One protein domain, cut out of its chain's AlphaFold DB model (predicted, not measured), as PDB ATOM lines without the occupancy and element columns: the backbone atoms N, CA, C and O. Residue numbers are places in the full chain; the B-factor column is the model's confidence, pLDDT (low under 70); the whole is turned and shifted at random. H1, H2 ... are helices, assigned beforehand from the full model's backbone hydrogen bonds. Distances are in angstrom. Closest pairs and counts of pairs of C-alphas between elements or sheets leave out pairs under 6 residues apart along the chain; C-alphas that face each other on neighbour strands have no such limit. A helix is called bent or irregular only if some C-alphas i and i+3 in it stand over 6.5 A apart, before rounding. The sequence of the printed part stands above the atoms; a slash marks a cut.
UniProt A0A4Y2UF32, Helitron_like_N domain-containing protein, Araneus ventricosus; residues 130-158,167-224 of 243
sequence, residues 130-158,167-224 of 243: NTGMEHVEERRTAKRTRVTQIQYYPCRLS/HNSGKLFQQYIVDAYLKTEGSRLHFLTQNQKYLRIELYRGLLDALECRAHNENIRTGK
ATOM      1  N   ASN A 130      86.915 108.116  76.740       86.69
ATOM      2  CA  ASN A 130      87.171 107.907  78.154       86.69
ATOM      3  C   ASN A 130      88.447 108.629  78.592       86.69
ATOM      4  O   ASN A 130      89.314 108.957  77.779       86.69
ATOM      5  N   THR A 131      88.574 108.850  79.898       82.50
ATOM      6  CA  THR A 131      89.684 109.605  80.500       82.50
ATOM      7  C   THR A 131      91.046 108.917  80.389       82.50
ATOM      8  O   THR A 131      92.064 109.573  80.626       82.50
ATOM      9  N   GLY A 132      91.080 107.625  80.054       85.56
ATOM     10  CA  GLY A 132      92.288 106.831  79.834       85.56
ATOM     11  C   GLY A 132      92.737 106.759  78.372       85.56
ATOM     12  O   GLY A 132      93.787 106.187  78.105       85.56
ATOM     13  N   MET A 133      91.987 107.336  77.426       89.81
ATOM     14  CA  MET A 133      92.336 107.289  76.006       89.81
ATOM     15  C   MET A 133      93.615 108.096  75.730       89.81
ATOM     16  O   MET A 133      93.653 109.310  75.949       89.81
ATOM     17  N   GLU A 134      94.661 107.432  75.238       91.50
ATOM     18  CA  GLU A 134      95.962 108.048  74.948       91.50
ATOM     19  C   GLU A 134      96.123 108.421  73.470       91.50
ATOM     20  O   GLU A 134      95.504 107.845  72.573       91.50
ATOM     21  N   HIS A 135      96.956 109.429  73.210       90.94
ATOM     22  CA  HIS A 135      97.413 109.730  71.860       90.94
ATOM     23  C   HIS A 135      98.332 108.616  71.349       90.94
ATOM     24  O   HIS A 135      99.103 108.045  72.113       90.94
ATOM     25  N   VAL A 136      98.305 108.377  70.033       88.75
ATOM     26  CA  VAL A 136      99.349 107.591  69.359       88.75
ATOM     27  C   VAL A 136     100.723 108.193  69.653       88.75
ATOM     28  O   VAL A 136     100.838 109.419  69.735       88.75
ATOM     29  N   GLU A 137     101.749 107.350  69.781       85.06
ATOM     30  CA  GLU A 137     103.100 107.761  70.201       85.06
ATOM     31  C   GLU A 137     103.642 108.953  69.393       85.06
ATOM     32  O   GLU A 137     104.165 109.903  69.964       85.06
ATOM     33  N   GLU A 138     103.383 108.995  68.084       88.56
ATOM     34  CA  GLU A 138     103.783 110.095  67.190       88.56
ATOM     35  C   GLU A 138     103.178 111.465  67.548       88.56
ATOM     36  O   GLU A 138     103.756 112.509  67.252       88.56
ATOM     37  N   ARG A 139     101.983 111.483  68.150       82.75
ATOM     38  CA  ARG A 139     101.270 112.709  68.557       82.75
ATOM     39  C   ARG A 139     101.342 112.952  70.064       82.75
ATOM     40  O   ARG A 139     100.868 113.991  70.536       82.75
ATOM     41  N   ARG A 140     101.908 112.007  70.817       87.00
ATOM     42  CA  ARG A 140     102.095 112.089  72.262       87.00
ATOM     43  C   ARG A 140     103.223 113.074  72.558       87.00
ATOM     44  O   ARG A 140     104.295 113.027  71.971       87.00
ATOM     45  N   THR A 141     102.993 113.979  73.501       86.69
ATOM     46  CA  THR A 141     104.054 114.843  74.044       86.69
ATOM     47  C   THR A 141     104.156 114.634  75.548       86.69
ATOM     48  O   THR A 141     103.189 114.205  76.176       86.69
ATOM     49  N   ALA A 142     105.285 115.015  76.154       82.31
ATOM     50  CA  ALA A 142     105.495 114.895  77.603       82.31
ATOM     51  C   ALA A 142     104.386 115.560  78.448       82.31
ATOM     52  O   ALA A 142     104.135 115.147  79.575       82.31
ATOM     53  N   LYS A 143     103.705 116.580  77.900       82.62
ATOM     54  CA  LYS A 143     102.593 117.291  78.558       82.62
ATOM     55  C   LYS A 143     101.202 116.883  78.060       82.62
ATOM     56  O   LYS A 143     100.234 117.071  78.788       82.62
ATOM     57  N   ARG A 144     101.071 116.374  76.829       82.50
ATOM     58  CA  ARG A 144      99.788 115.952  76.237       82.50
ATOM     59  C   ARG A 144      99.869 114.482  75.861       82.50
ATOM     60  O   ARG A 144     100.291 114.137  74.758       82.50
ATOM     61  N   THR A 145      99.470 113.641  76.806       89.19
ATOM     62  CA  THR A 145      99.434 112.186  76.641       89.19
ATOM     63  C   THR A 145      98.038 111.666  76.328       89.19
ATOM     64  O   THR A 145      97.902 110.682  75.610       89.19
ATOM     65  N   ARG A 146      96.998 112.348  76.816       90.56
ATOM     66  CA  ARG A 146      95.601 111.914  76.719       90.56
ATOM     67  C   ARG A 146      94.837 112.653  75.627       90.56
ATOM     68  O   ARG A 146      95.013 113.859  75.458       90.56
ATOM     69  N   VAL A 147      93.949 111.930  74.951       90.31
ATOM     70  CA  VAL A 147      92.990 112.477  73.988       90.31
ATOM     71  C   VAL A 147      91.883 113.187  74.752       90.31
ATOM     72  O   VAL A 147      91.263 112.631  75.654       90.31
ATOM     73  N   THR A 148      91.592 114.424  74.371       88.94
ATOM     74  CA  THR A 148      90.493 115.212  74.949       88.94
ATOM     75  C   THR A 148      89.188 115.001  74.175       88.94
ATOM     76  O   THR A 148      89.218 114.679  72.987       88.94
ATOM     77  N   GLN A 149      88.030 115.238  74.804       88.25
ATOM     78  CA  GLN A 149      86.722 115.161  74.125       88.25
ATOM     79  C   GLN A 149      86.655 116.065  72.885       88.25
ATOM     80  O   GLN A 149      86.168 115.643  71.837       88.25
ATOM     81  N   ILE A 150      87.240 117.267  72.968       88.38
ATOM     82  CA  ILE A 150      87.300 118.229  71.856       88.38
ATOM     83  C   ILE A 150      88.197 117.765  70.696       88.38
ATOM     84  O   ILE A 150      88.102 118.292  69.596       88.38
ATOM     85  N   GLN A 151      89.057 116.765  70.904       90.56
ATOM     86  CA  GLN A 151      89.790 116.098  69.821       90.56
ATOM     87  C   GLN A 151      89.038 114.860  69.325       90.56
ATOM     88  O   GLN A 151      88.977 114.612  68.121       90.56
ATOM     89  N   TYR A 152      88.460 114.086  70.247       92.12
ATOM     90  CA  TYR A 152      87.767 112.840  69.944       92.12
ATOM     91  C   TYR A 152      86.513 113.055  69.096       92.12
ATOM     92  O   TYR A 152      86.405 112.473  68.016       92.12
ATOM     93  N   TYR A 153      85.577 113.895  69.554       91.69
ATOM     94  CA  TYR A 153      84.283 114.044  68.890       91.69
ATOM     95  C   TYR A 153      84.426 114.607  67.472       91.69
ATOM     96  O   TYR A 153      83.904 113.975  66.557       91.69
ATOM     97  N   PRO A 154      85.203 115.678  67.209       91.12
ATOM     98  CA  PRO A 154      85.426 116.132  65.836       91.12
ATOM     99  C   PRO A 154      86.121 115.093  64.952       91.12
ATOM    100  O   PRO A 154      85.743 114.923  63.797       91.12
ATOM    101  N   CYS A 155      87.096 114.342  65.480       90.56
ATOM    102  CA  CYS A 155      87.749 113.267  64.725       90.56
ATOM    103  C   CYS A 155      86.757 112.160  64.337       90.56
ATOM    104  O   CYS A 155      86.814 111.627  63.225       90.56
ATOM    105  N   ARG A 156      85.823 111.834  65.230       89.69
ATOM    106  CA  ARG A 156      84.771 110.847  64.981       89.69
ATOM    107  C   ARG A 156      83.692 111.351  64.023       89.69
ATOM    108  O   ARG A 156      83.202 110.577  63.212       89.69
ATOM    109  N   LEU A 157      83.342 112.629  64.121       91.19
ATOM    110  CA  LEU A 157      82.369 113.308  63.262       91.19
ATOM    111  C   LEU A 157      82.970 113.738  61.914       91.19
ATOM    112  O   LEU A 157      82.256 114.283  61.078       91.19
ATOM    113  N   SER A 158      84.272 113.533  61.698       91.06
ATOM    114  CA  SER A 158      84.916 113.862  60.428       91.06
ATOM    115  C   SER A 158      84.382 112.976  59.305       91.06
ATOM    116  O   SER A 158      84.345 111.748  59.420       91.06
ATOM    117  N   HIS A 167      76.775 109.696  59.717       90.69
ATOM    118  CA  HIS A 167      76.258 110.684  58.764       90.69
ATOM    119  C   HIS A 167      74.958 110.263  58.067       90.69
ATOM    120  O   HIS A 167      74.222 111.125  57.595       90.69
ATOM    121  N   ASN A 168      74.640 108.966  58.037       89.44
ATOM    122  CA  ASN A 168      73.409 108.448  57.432       89.44
ATOM    123  C   ASN A 168      72.256 108.269  58.436       89.44
ATOM    124  O   ASN A 168      71.158 107.885  58.044       89.44
ATOM    125  N   SER A 169      72.470 108.567  59.721       84.06
ATOM    126  CA  SER A 169      71.469 108.338  60.775       84.06
ATOM    127  C   SER A 169      70.457 109.482  60.969       84.06
ATOM    128  O   SER A 169      69.570 109.394  61.819       84.06
ATOM    129  N   GLY A 170      70.550 110.567  60.193       87.38
ATOM    130  CA  GLY A 170      69.540 111.634  60.162       87.38
ATOM    131  C   GLY A 170      69.328 112.335  61.512       87.38
ATOM    132  O   GLY A 170      70.263 112.886  62.085       87.38
ATOM    133  N   LYS A 171      68.096 112.333  62.042       81.69
ATOM    134  CA  LYS A 171      67.771 113.001  63.323       81.69
ATOM    135  C   LYS A 171      68.566 112.442  64.508       81.69
ATOM    136  O   LYS A 171      68.984 113.207  65.372       81.69
ATOM    137  N   LEU A 172      68.843 111.137  64.508       81.62
ATOM    138  CA  LEU A 172      69.661 110.494  65.541       81.62
ATOM    139  C   LEU A 172      71.086 111.068  65.566       81.62
ATOM    140  O   LEU A 172      71.671 111.260  66.627       81.62
ATOM    141  N   PHE A 173      71.627 111.396  64.390       87.44
ATOM    142  CA  PHE A 173      72.934 112.036  64.271       87.44
ATOM    143  C   PHE A 173      72.937 113.457  64.838       87.44
ATOM    144  O   PHE A 173      73.879 113.838  65.527       87.44
ATOM    145  N   GLN A 174      71.876 114.229  64.589       87.00
ATOM    146  CA  GLN A 174      71.738 115.584  65.133       87.00
ATOM    147  C   GLN A 174      71.708 115.563  66.663       87.00
ATOM    148  O   GLN A 174      72.435 116.324  67.294       87.00
ATOM    149  N   GLN A 175      70.929 114.649  67.248       82.44
ATOM    150  CA  GLN A 175      70.876 114.467  68.697       82.44
ATOM    151  C   GLN A 175      72.251 114.089  69.261       82.44
ATOM    152  O   GLN A 175      72.725 114.718  70.201       82.44
ATOM    153  N   TYR A 176      72.943 113.144  68.618       85.88
ATOM    154  CA  TYR A 176      74.287 112.740  69.025       85.88
ATOM    155  C   TYR A 176      75.302 113.895  68.984       85.88
ATOM    156  O   TYR A 176      76.139 114.003  69.878       85.88
ATOM    157  N   ILE A 177      75.238 114.783  67.982       87.69
ATOM    158  CA  ILE A 177      76.108 115.971  67.921       87.69
ATOM    159  C   ILE A 177      75.831 116.915  69.094       87.69
ATOM    160  O   ILE A 177      76.775 117.396  69.722       87.69
ATOM    161  N   VAL A 178      74.555 117.190  69.379       84.25
ATOM    162  CA  VAL A 178      74.158 118.077  70.480       84.25
ATOM    163  C   VAL A 178      74.627 117.501  71.814       84.25
ATOM    164  O   VAL A 178      75.273 118.206  72.586       84.25
ATOM    165  N   ASP A 179      74.412 116.209  72.046       82.06
ATOM    166  CA  ASP A 179      74.863 115.535  73.263       82.06
ATOM    167  C   ASP A 179      76.389 115.523  73.386       82.06
ATOM    168  O   ASP A 179      76.926 115.804  74.456       82.06
ATOM    169  N   ALA A 180      77.114 115.255  72.299       85.75
ATOM    170  CA  ALA A 180      78.574 115.317  72.284       85.75
ATOM    171  C   ALA A 180      79.098 116.717  72.651       85.75
ATOM    172  O   ALA A 180      80.075 116.847  73.399       85.75
ATOM    173  N   TYR A 181      78.439 117.770  72.156       84.75
ATOM    174  CA  TYR A 181      78.752 119.151  72.517       84.75
ATOM    175  C   TYR A 181      78.472 119.419  73.998       84.75
ATOM    176  O   TYR A 181      79.361 119.891  74.705       84.75
ATOM    177  N   LEU A 182      77.289 119.046  74.495       81.19
ATOM    178  CA  LEU A 182      76.915 119.213  75.901       81.19
ATOM    179  C   LEU A 182      77.873 118.471  76.842       81.19
ATOM    180  O   LEU A 182      78.288 119.033  77.852       81.19
ATOM    181  N   LYS A 183      78.300 117.253  76.490       80.69
ATOM    182  CA  LYS A 183      79.305 116.491  77.253       80.69
ATOM    183  C   LYS A 183      80.658 117.192  77.283       80.69
ATOM    184  O   LYS A 183      81.298 117.258  78.337       80.69
ATOM    185  N   THR A 184      81.075 117.734  76.141       84.50
ATOM    186  CA  THR A 184      82.333 118.480  76.015       84.50
ATOM    187  C   THR A 184      82.303 119.757  76.852       84.50
ATOM    188  O   THR A 184      83.221 120.004  77.635       84.50
ATOM    189  N   GLU A 185      81.234 120.544  76.750       81.12
ATOM    190  CA  GLU A 185      81.066 121.775  77.526       81.12
ATOM    191  C   GLU A 185      80.887 121.508  79.019       81.12
ATOM    192  O   GLU A 185      81.543 122.153  79.836       81.12
ATOM    193  N   GLY A 186      80.093 120.504  79.393       78.62
ATOM    194  CA  GLY A 186      79.931 120.081  80.782       78.62
ATOM    195  C   GLY A 186      81.268 119.696  81.416       78.62
ATOM    196  O   GLY A 186      81.592 120.153  82.512       78.62
ATOM    197  N   SER A 187      82.111 118.953  80.694       79.62
ATOM    198  CA  SER A 187      83.453 118.584  81.165       79.62
ATOM    199  C   SER A 187      84.380 119.794  81.308       79.62
ATOM    200  O   SER A 187      85.136 119.885  82.278       79.62
ATOM    201  N   ARG A 188      84.315 120.757  80.379       80.12
ATOM    202  CA  ARG A 188      85.075 122.018  80.463       80.12
ATOM    203  C   ARG A 188      84.639 122.855  81.662       80.12
ATOM    204  O   ARG A 188      85.493 123.338  82.404       80.12
ATOM    205  N   LEU A 189      83.335 123.013  81.868       78.00
ATOM    206  CA  LEU A 189      82.780 123.735  83.010       78.00
ATOM    207  C   LEU A 189      83.165 123.054  84.319       78.00
ATOM    208  O   LEU A 189      83.665 123.721  85.222       78.00
ATOM    209  N   HIS A 190      83.033 121.730  84.401       79.75
ATOM    210  CA  HIS A 190      83.470 120.956  85.558       79.75
ATOM    211  C   HIS A 190      84.957 121.188  85.858       79.75
ATOM    212  O   HIS A 190      85.320 121.486  86.994       79.75
ATOM    213  N   PHE A 191      85.823 121.157  84.842       79.25
ATOM    214  CA  PHE A 191      87.235 121.483  85.025       79.25
ATOM    215  C   PHE A 191      87.427 122.896  85.591       79.25
ATOM    216  O   PHE A 191      88.185 123.070  86.547       79.25
ATOM    217  N   LEU A 192      86.734 123.898  85.044       79.06
ATOM    218  CA  LEU A 192      86.818 125.273  85.536       79.06
ATOM    219  C   LEU A 192      86.350 125.376  86.990       79.06
ATOM    220  O   LEU A 192      87.028 126.033  87.774       79.06
ATOM    221  N   THR A 193      85.257 124.712  87.376       76.81
ATOM    222  CA  THR A 193      84.735 124.767  88.752       76.81
ATOM    223  C   THR A 193      85.686 124.140  89.776       76.81
ATOM    224  O   THR A 193      85.797 124.652  90.891       76.81
ATOM    225  N   GLN A 194      86.396 123.070  89.405       78.69
ATOM    226  CA  GLN A 194      87.329 122.359  90.289       78.69
ATOM    227  C   GLN A 194      88.708 123.027  90.366       78.69
ATOM    228  O   GLN A 194      89.355 123.020  91.411       78.69
ATOM    229  N   ASN A 195      89.157 123.649  89.275       79.94
ATOM    230  CA  ASN A 195      90.512 124.196  89.157       79.94
ATOM    231  C   ASN A 195      90.581 125.711  89.373       79.94
ATOM    232  O   ASN A 195      91.591 126.332  89.046       79.94
ATOM    233  N   GLN A 196      89.542 126.300  89.972       76.50
ATOM    234  CA  GLN A 196      89.457 127.726  90.297       76.50
ATOM    235  C   GLN A 196      90.760 128.258  90.942       76.50
ATOM    236  O   GLN A 196      91.320 129.243  90.473       76.50
ATOM    237  N   LYS A 197      91.345 127.557  91.922       72.94
ATOM    238  CA  LYS A 197      92.581 128.001  92.605       72.94
ATOM    239  C   LYS A 197      93.782 128.210  91.669       72.94
ATOM    240  O   LYS A 197      94.592 129.098  91.904       72.94
ATOM    241  N   TYR A 198      93.880 127.432  90.591       71.44
ATOM    242  CA  TYR A 198      94.972 127.520  89.616       71.44
ATOM    243  C   TYR A 198      94.736 128.598  88.544       71.44
ATOM    244  O   TYR A 198      95.667 128.988  87.841       71.44
ATOM    245  N   LEU A 199      93.510 129.118  88.423       68.50
ATOM    246  CA  LEU A 199      93.096 130.058  87.373       68.50
ATOM    247  C   LEU A 199      93.438 131.532  87.675       68.50
ATOM    248  O   LEU A 199      92.744 132.431  87.215       68.50
ATOM    249  N   ARG A 200      94.523 131.809  88.415       66.56
ATOM    250  CA  ARG A 200      94.911 133.171  88.853       66.56
ATOM    251  C   ARG A 200      93.767 133.936  89.544       66.56
ATOM    252  O   ARG A 200      93.638 135.148  89.386       66.56
ATOM    253  N   ILE A 201      92.948 133.239  90.336       60.69
ATOM    254  CA  ILE A 201      91.826 133.852  91.071       60.69
ATOM    255  C   ILE A 201      92.275 134.885  92.097       60.69
ATOM    256  O   ILE A 201      91.517 135.795  92.409       60.69
ATOM    257  N   GLU A 202      93.525 134.815  92.551       59.38
ATOM    258  CA  GLU A 202      94.101 135.817  93.449       59.38
ATOM    259  C   GLU A 202      93.986 137.246  92.900       59.38
ATOM    260  O   GLU A 202      93.740 138.168  93.674       59.38
ATOM    261  N   LEU A 203      94.044 137.431  91.574       65.44
ATOM    262  CA  LEU A 203      93.853 138.742  90.939       65.44
ATOM    263  C   LEU A 203      92.403 139.252  91.045       65.44
ATOM    264  O   LEU A 203      92.149 140.449  90.966       65.44
ATOM    265  N   TYR A 204      91.446 138.343  91.224       68.44
ATOM    266  CA  TYR A 204      90.014 138.626  91.260       68.44
ATOM    267  C   TYR A 204      89.432 138.592  92.673       68.44
ATOM    268  O   TYR A 204      88.249 138.873  92.841       68.44
ATOM    269  N   ARG A 205      90.246 138.296  93.692       69.81
ATOM    270  CA  ARG A 205      89.814 138.232  95.091       69.81
ATOM    271  C   ARG A 205      89.153 139.533  95.556       69.81
ATOM    272  O   ARG A 205      88.077 139.479  96.124       69.81
ATOM    273  N   GLY A 206      89.702 140.694  95.191       75.69
ATOM    274  CA  GLY A 206      89.077 141.985  95.518       75.69
ATOM    275  C   GLY A 206      87.702 142.203  94.865       75.69
ATOM    276  O   GLY A 206      86.847 142.870  95.439       75.69
ATOM    277  N   LEU A 207      87.457 141.611  93.688       74.75
ATOM    278  CA  LEU A 207      86.140 141.631  93.043       74.75
ATOM    279  C   LEU A 207      85.166 140.666  93.734       74.75
ATOM    280  O   LEU A 207      83.997 141.008  93.885       74.75
ATOM    281  N   LEU A 208      85.642 139.485  94.151       75.94
ATOM    282  CA  LEU A 208      84.854 138.531  94.941       75.94
ATOM    283  C   LEU A 208      84.384 139.181  96.243       75.94
ATOM    284  O   LEU A 208      83.183 139.239  96.489       75.94
ATOM    285  N   ASP A 209      85.319 139.761  96.998       79.56
ATOM    286  CA  ASP A 209      85.053 140.402  98.286       79.56
ATOM    287  C   ASP A 209      84.043 141.560  98.132       79.56
ATOM    288  O   ASP A 209      83.117 141.706  98.927       79.56
ATOM    289  N   ALA A 210      84.157 142.366  97.066       79.44
ATOM    290  CA  ALA A 210      83.215 143.454  96.785       79.44
ATOM    291  C   ALA A 210      81.796 142.957  96.444       79.44
ATOM    292  O   ALA A 210      80.808 143.572  96.856       79.44
ATOM    293  N   LEU A 211      81.680 141.856  95.695       78.50
ATOM    294  CA  LEU A 211      80.393 141.250  95.348       78.50
ATOM    295  C   LEU A 211      79.735 140.582  96.560       78.50
ATOM    296  O   LEU A 211      78.530 140.736  96.745       78.50
ATOM    297  N   GLU A 212      80.515 139.903  97.401       80.62
ATOM    298  CA  GLU A 212      80.036 139.309  98.653       80.62
ATOM    299  C   GLU A 212      79.544 140.384  99.629       80.62
ATOM    300  O   GLU A 212      78.435 140.272 100.154       80.62
ATOM    301  N   CYS A 213      80.295 141.480  99.798       81.88
ATOM    302  CA  CYS A 213      79.866 142.634 100.593       81.88
ATOM    303  C   CYS A 213      78.550 143.231 100.077       81.88
ATOM    304  O   CYS A 213      77.651 143.538 100.861       81.88
ATOM    305  N   ARG A 214      78.405 143.383  98.756       79.69
ATOM    306  CA  ARG A 214      77.171 143.902  98.155       79.69
ATOM    307  C   ARG A 214      75.987 142.967  98.390       79.69
ATOM    308  O   ARG A 214      74.923 143.433  98.782       79.69
ATOM    309  N   ALA A 215      76.169 141.670  98.177       78.50
ATOM    310  CA  ALA A 215      75.107 140.694  98.373       78.50
ATOM    311  C   ALA A 215      74.689 140.584  99.847       78.50
ATOM    312  O   ALA A 215      73.501 140.448 100.133       78.50
ATOM    313  N   HIS A 216      75.640 140.724 100.777       78.69
ATOM    314  CA  HIS A 216      75.354 140.828 102.206       78.69
ATOM    315  C   HIS A 216      74.506 142.067 102.527       78.69
ATOM    316  O   HIS A 216      73.502 141.960 103.227       78.69
ATOM    317  N   ASN A 217      74.850 143.224 101.950       82.81
ATOM    318  CA  ASN A 217      74.102 144.469 102.144       82.81
ATOM    319  C   ASN A 217      72.689 144.424 101.538       82.81
ATOM    320  O   ASN A 217      71.770 145.041 102.072       82.81
ATOM    321  N   GLU A 218      72.504 143.703 100.431       85.25
ATOM    322  CA  GLU A 218      71.221 143.564  99.731       85.25
ATOM    323  C   GLU A 218      70.399 142.340 100.213       85.25
ATOM    324  O   GLU A 218      69.326 142.076  99.676       85.25
ATOM    325  N   ASN A 219      70.860 141.600 101.238       77.62
ATOM    326  CA  ASN A 219      70.266 140.336 101.721       77.62
ATOM    327  C   ASN A 219      70.052 139.279 100.615       77.62
ATOM    328  O   ASN A 219      69.124 138.468 100.664       77.62
ATOM    329  N   ILE A 220      70.928 139.260  99.608       77.31
ATOM    330  CA  ILE A 220      70.863 138.319  98.490       77.31
ATOM    331  C   ILE A 220      71.692 137.080  98.830       77.31
ATOM    332  O   ILE A 220      72.882 137.153  99.145       77.31
ATOM    333  N   ARG A 221      71.073 135.900  98.724       64.25
ATOM    334  CA  ARG A 221      71.767 134.623  98.916       64.25
ATOM    335  C   ARG A 221      72.719 134.397  97.739       64.25
ATOM    336  O   ARG A 221      72.285 134.097  96.631       64.25
ATOM    337  N   THR A 222      74.017 134.572  97.969       60.88
ATOM    338  CA  THR A 222      75.024 134.415  96.909       60.88
ATOM    339  C   THR A 222      75.291 132.929  96.682       60.88
ATOM    340  O   THR A 222      75.605 132.204  97.625       60.88
ATOM    341  N   GLY A 223      75.147 132.460  95.440       65.69
ATOM    342  CA  GLY A 223      75.572 131.116  95.045       65.69
ATOM    343  C   GLY A 223      77.099 130.972  95.016       65.69
ATOM    344  O   GLY A 223      77.842 131.917  95.280       65.69
ATOM    345  N   LYS A 224      77.596 129.782  94.652       65.31
ATOM    346  CA  LYS A 224      79.040 129.558  94.478       65.31
ATOM    347  C   LYS A 224      79.553 130.385  93.295       65.31
ATOM    348  O   LYS A 224      79.237 130.074  92.148       65.31
TER     349      LYS A 224
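What this domain is: This is residues 130 to 158 and 167 to 224 of the 243 residues of the protein "Helitron_like_N domain-containing protein" of Araneus ventricosus (UniProt A0A4Y2UF32). The long helix H2 and helix H3 form the two arms of an open V, with short H1 beside part of H2 and the unnamed stretch 130 to 148 looping out beyond H1. The printed part has 87 residues with three named helices, H1, H2, H3 in chain order, and no named strand: all helix. It is extended, with a radius of gyration of the C-alphas of 19.7 A, and flat, spanning 57 by 40 by 17 A.

How they stand to each other: H2, residues 171 to 194, only just touches H1, residues 149 to 157, with 3 pairs of C-alphas within 8 A. H2 does so with residues 180 to 184 alone; the closest C-alphas, of Gln 149 and Thr 184, are 5.8 A apart. They run opposite ways at a shallow tilt of 11 degrees. H3, residues 201 to 217, is apart from both. Every O i to N i+4 pair is within hydrogen-bond range in H2, 4 of 5 in H1 and 11 of 13 in H3.

Where its parts are: H2 runs 34.6 A from C-alpha 171 at (67.771, 113.001, 63.323); H1 measures 11.8 A. H3, 23.4 A, ends at C-alpha 217 (74.102, 144.469, 102.144); it is irregular, C-alphas 203 and 206 being 7.4 A apart, with a kink of 30 degrees near residue 208.

The domain as a whole: Residues 159 to 166 are not printed; C-alphas 158 and 167 are 9.4 A apart across this cut. The H2 to H3 link is short; residues 194 to 210 stand free. Residues 199 to 205 and 221 to 224 have pLDDT under 70.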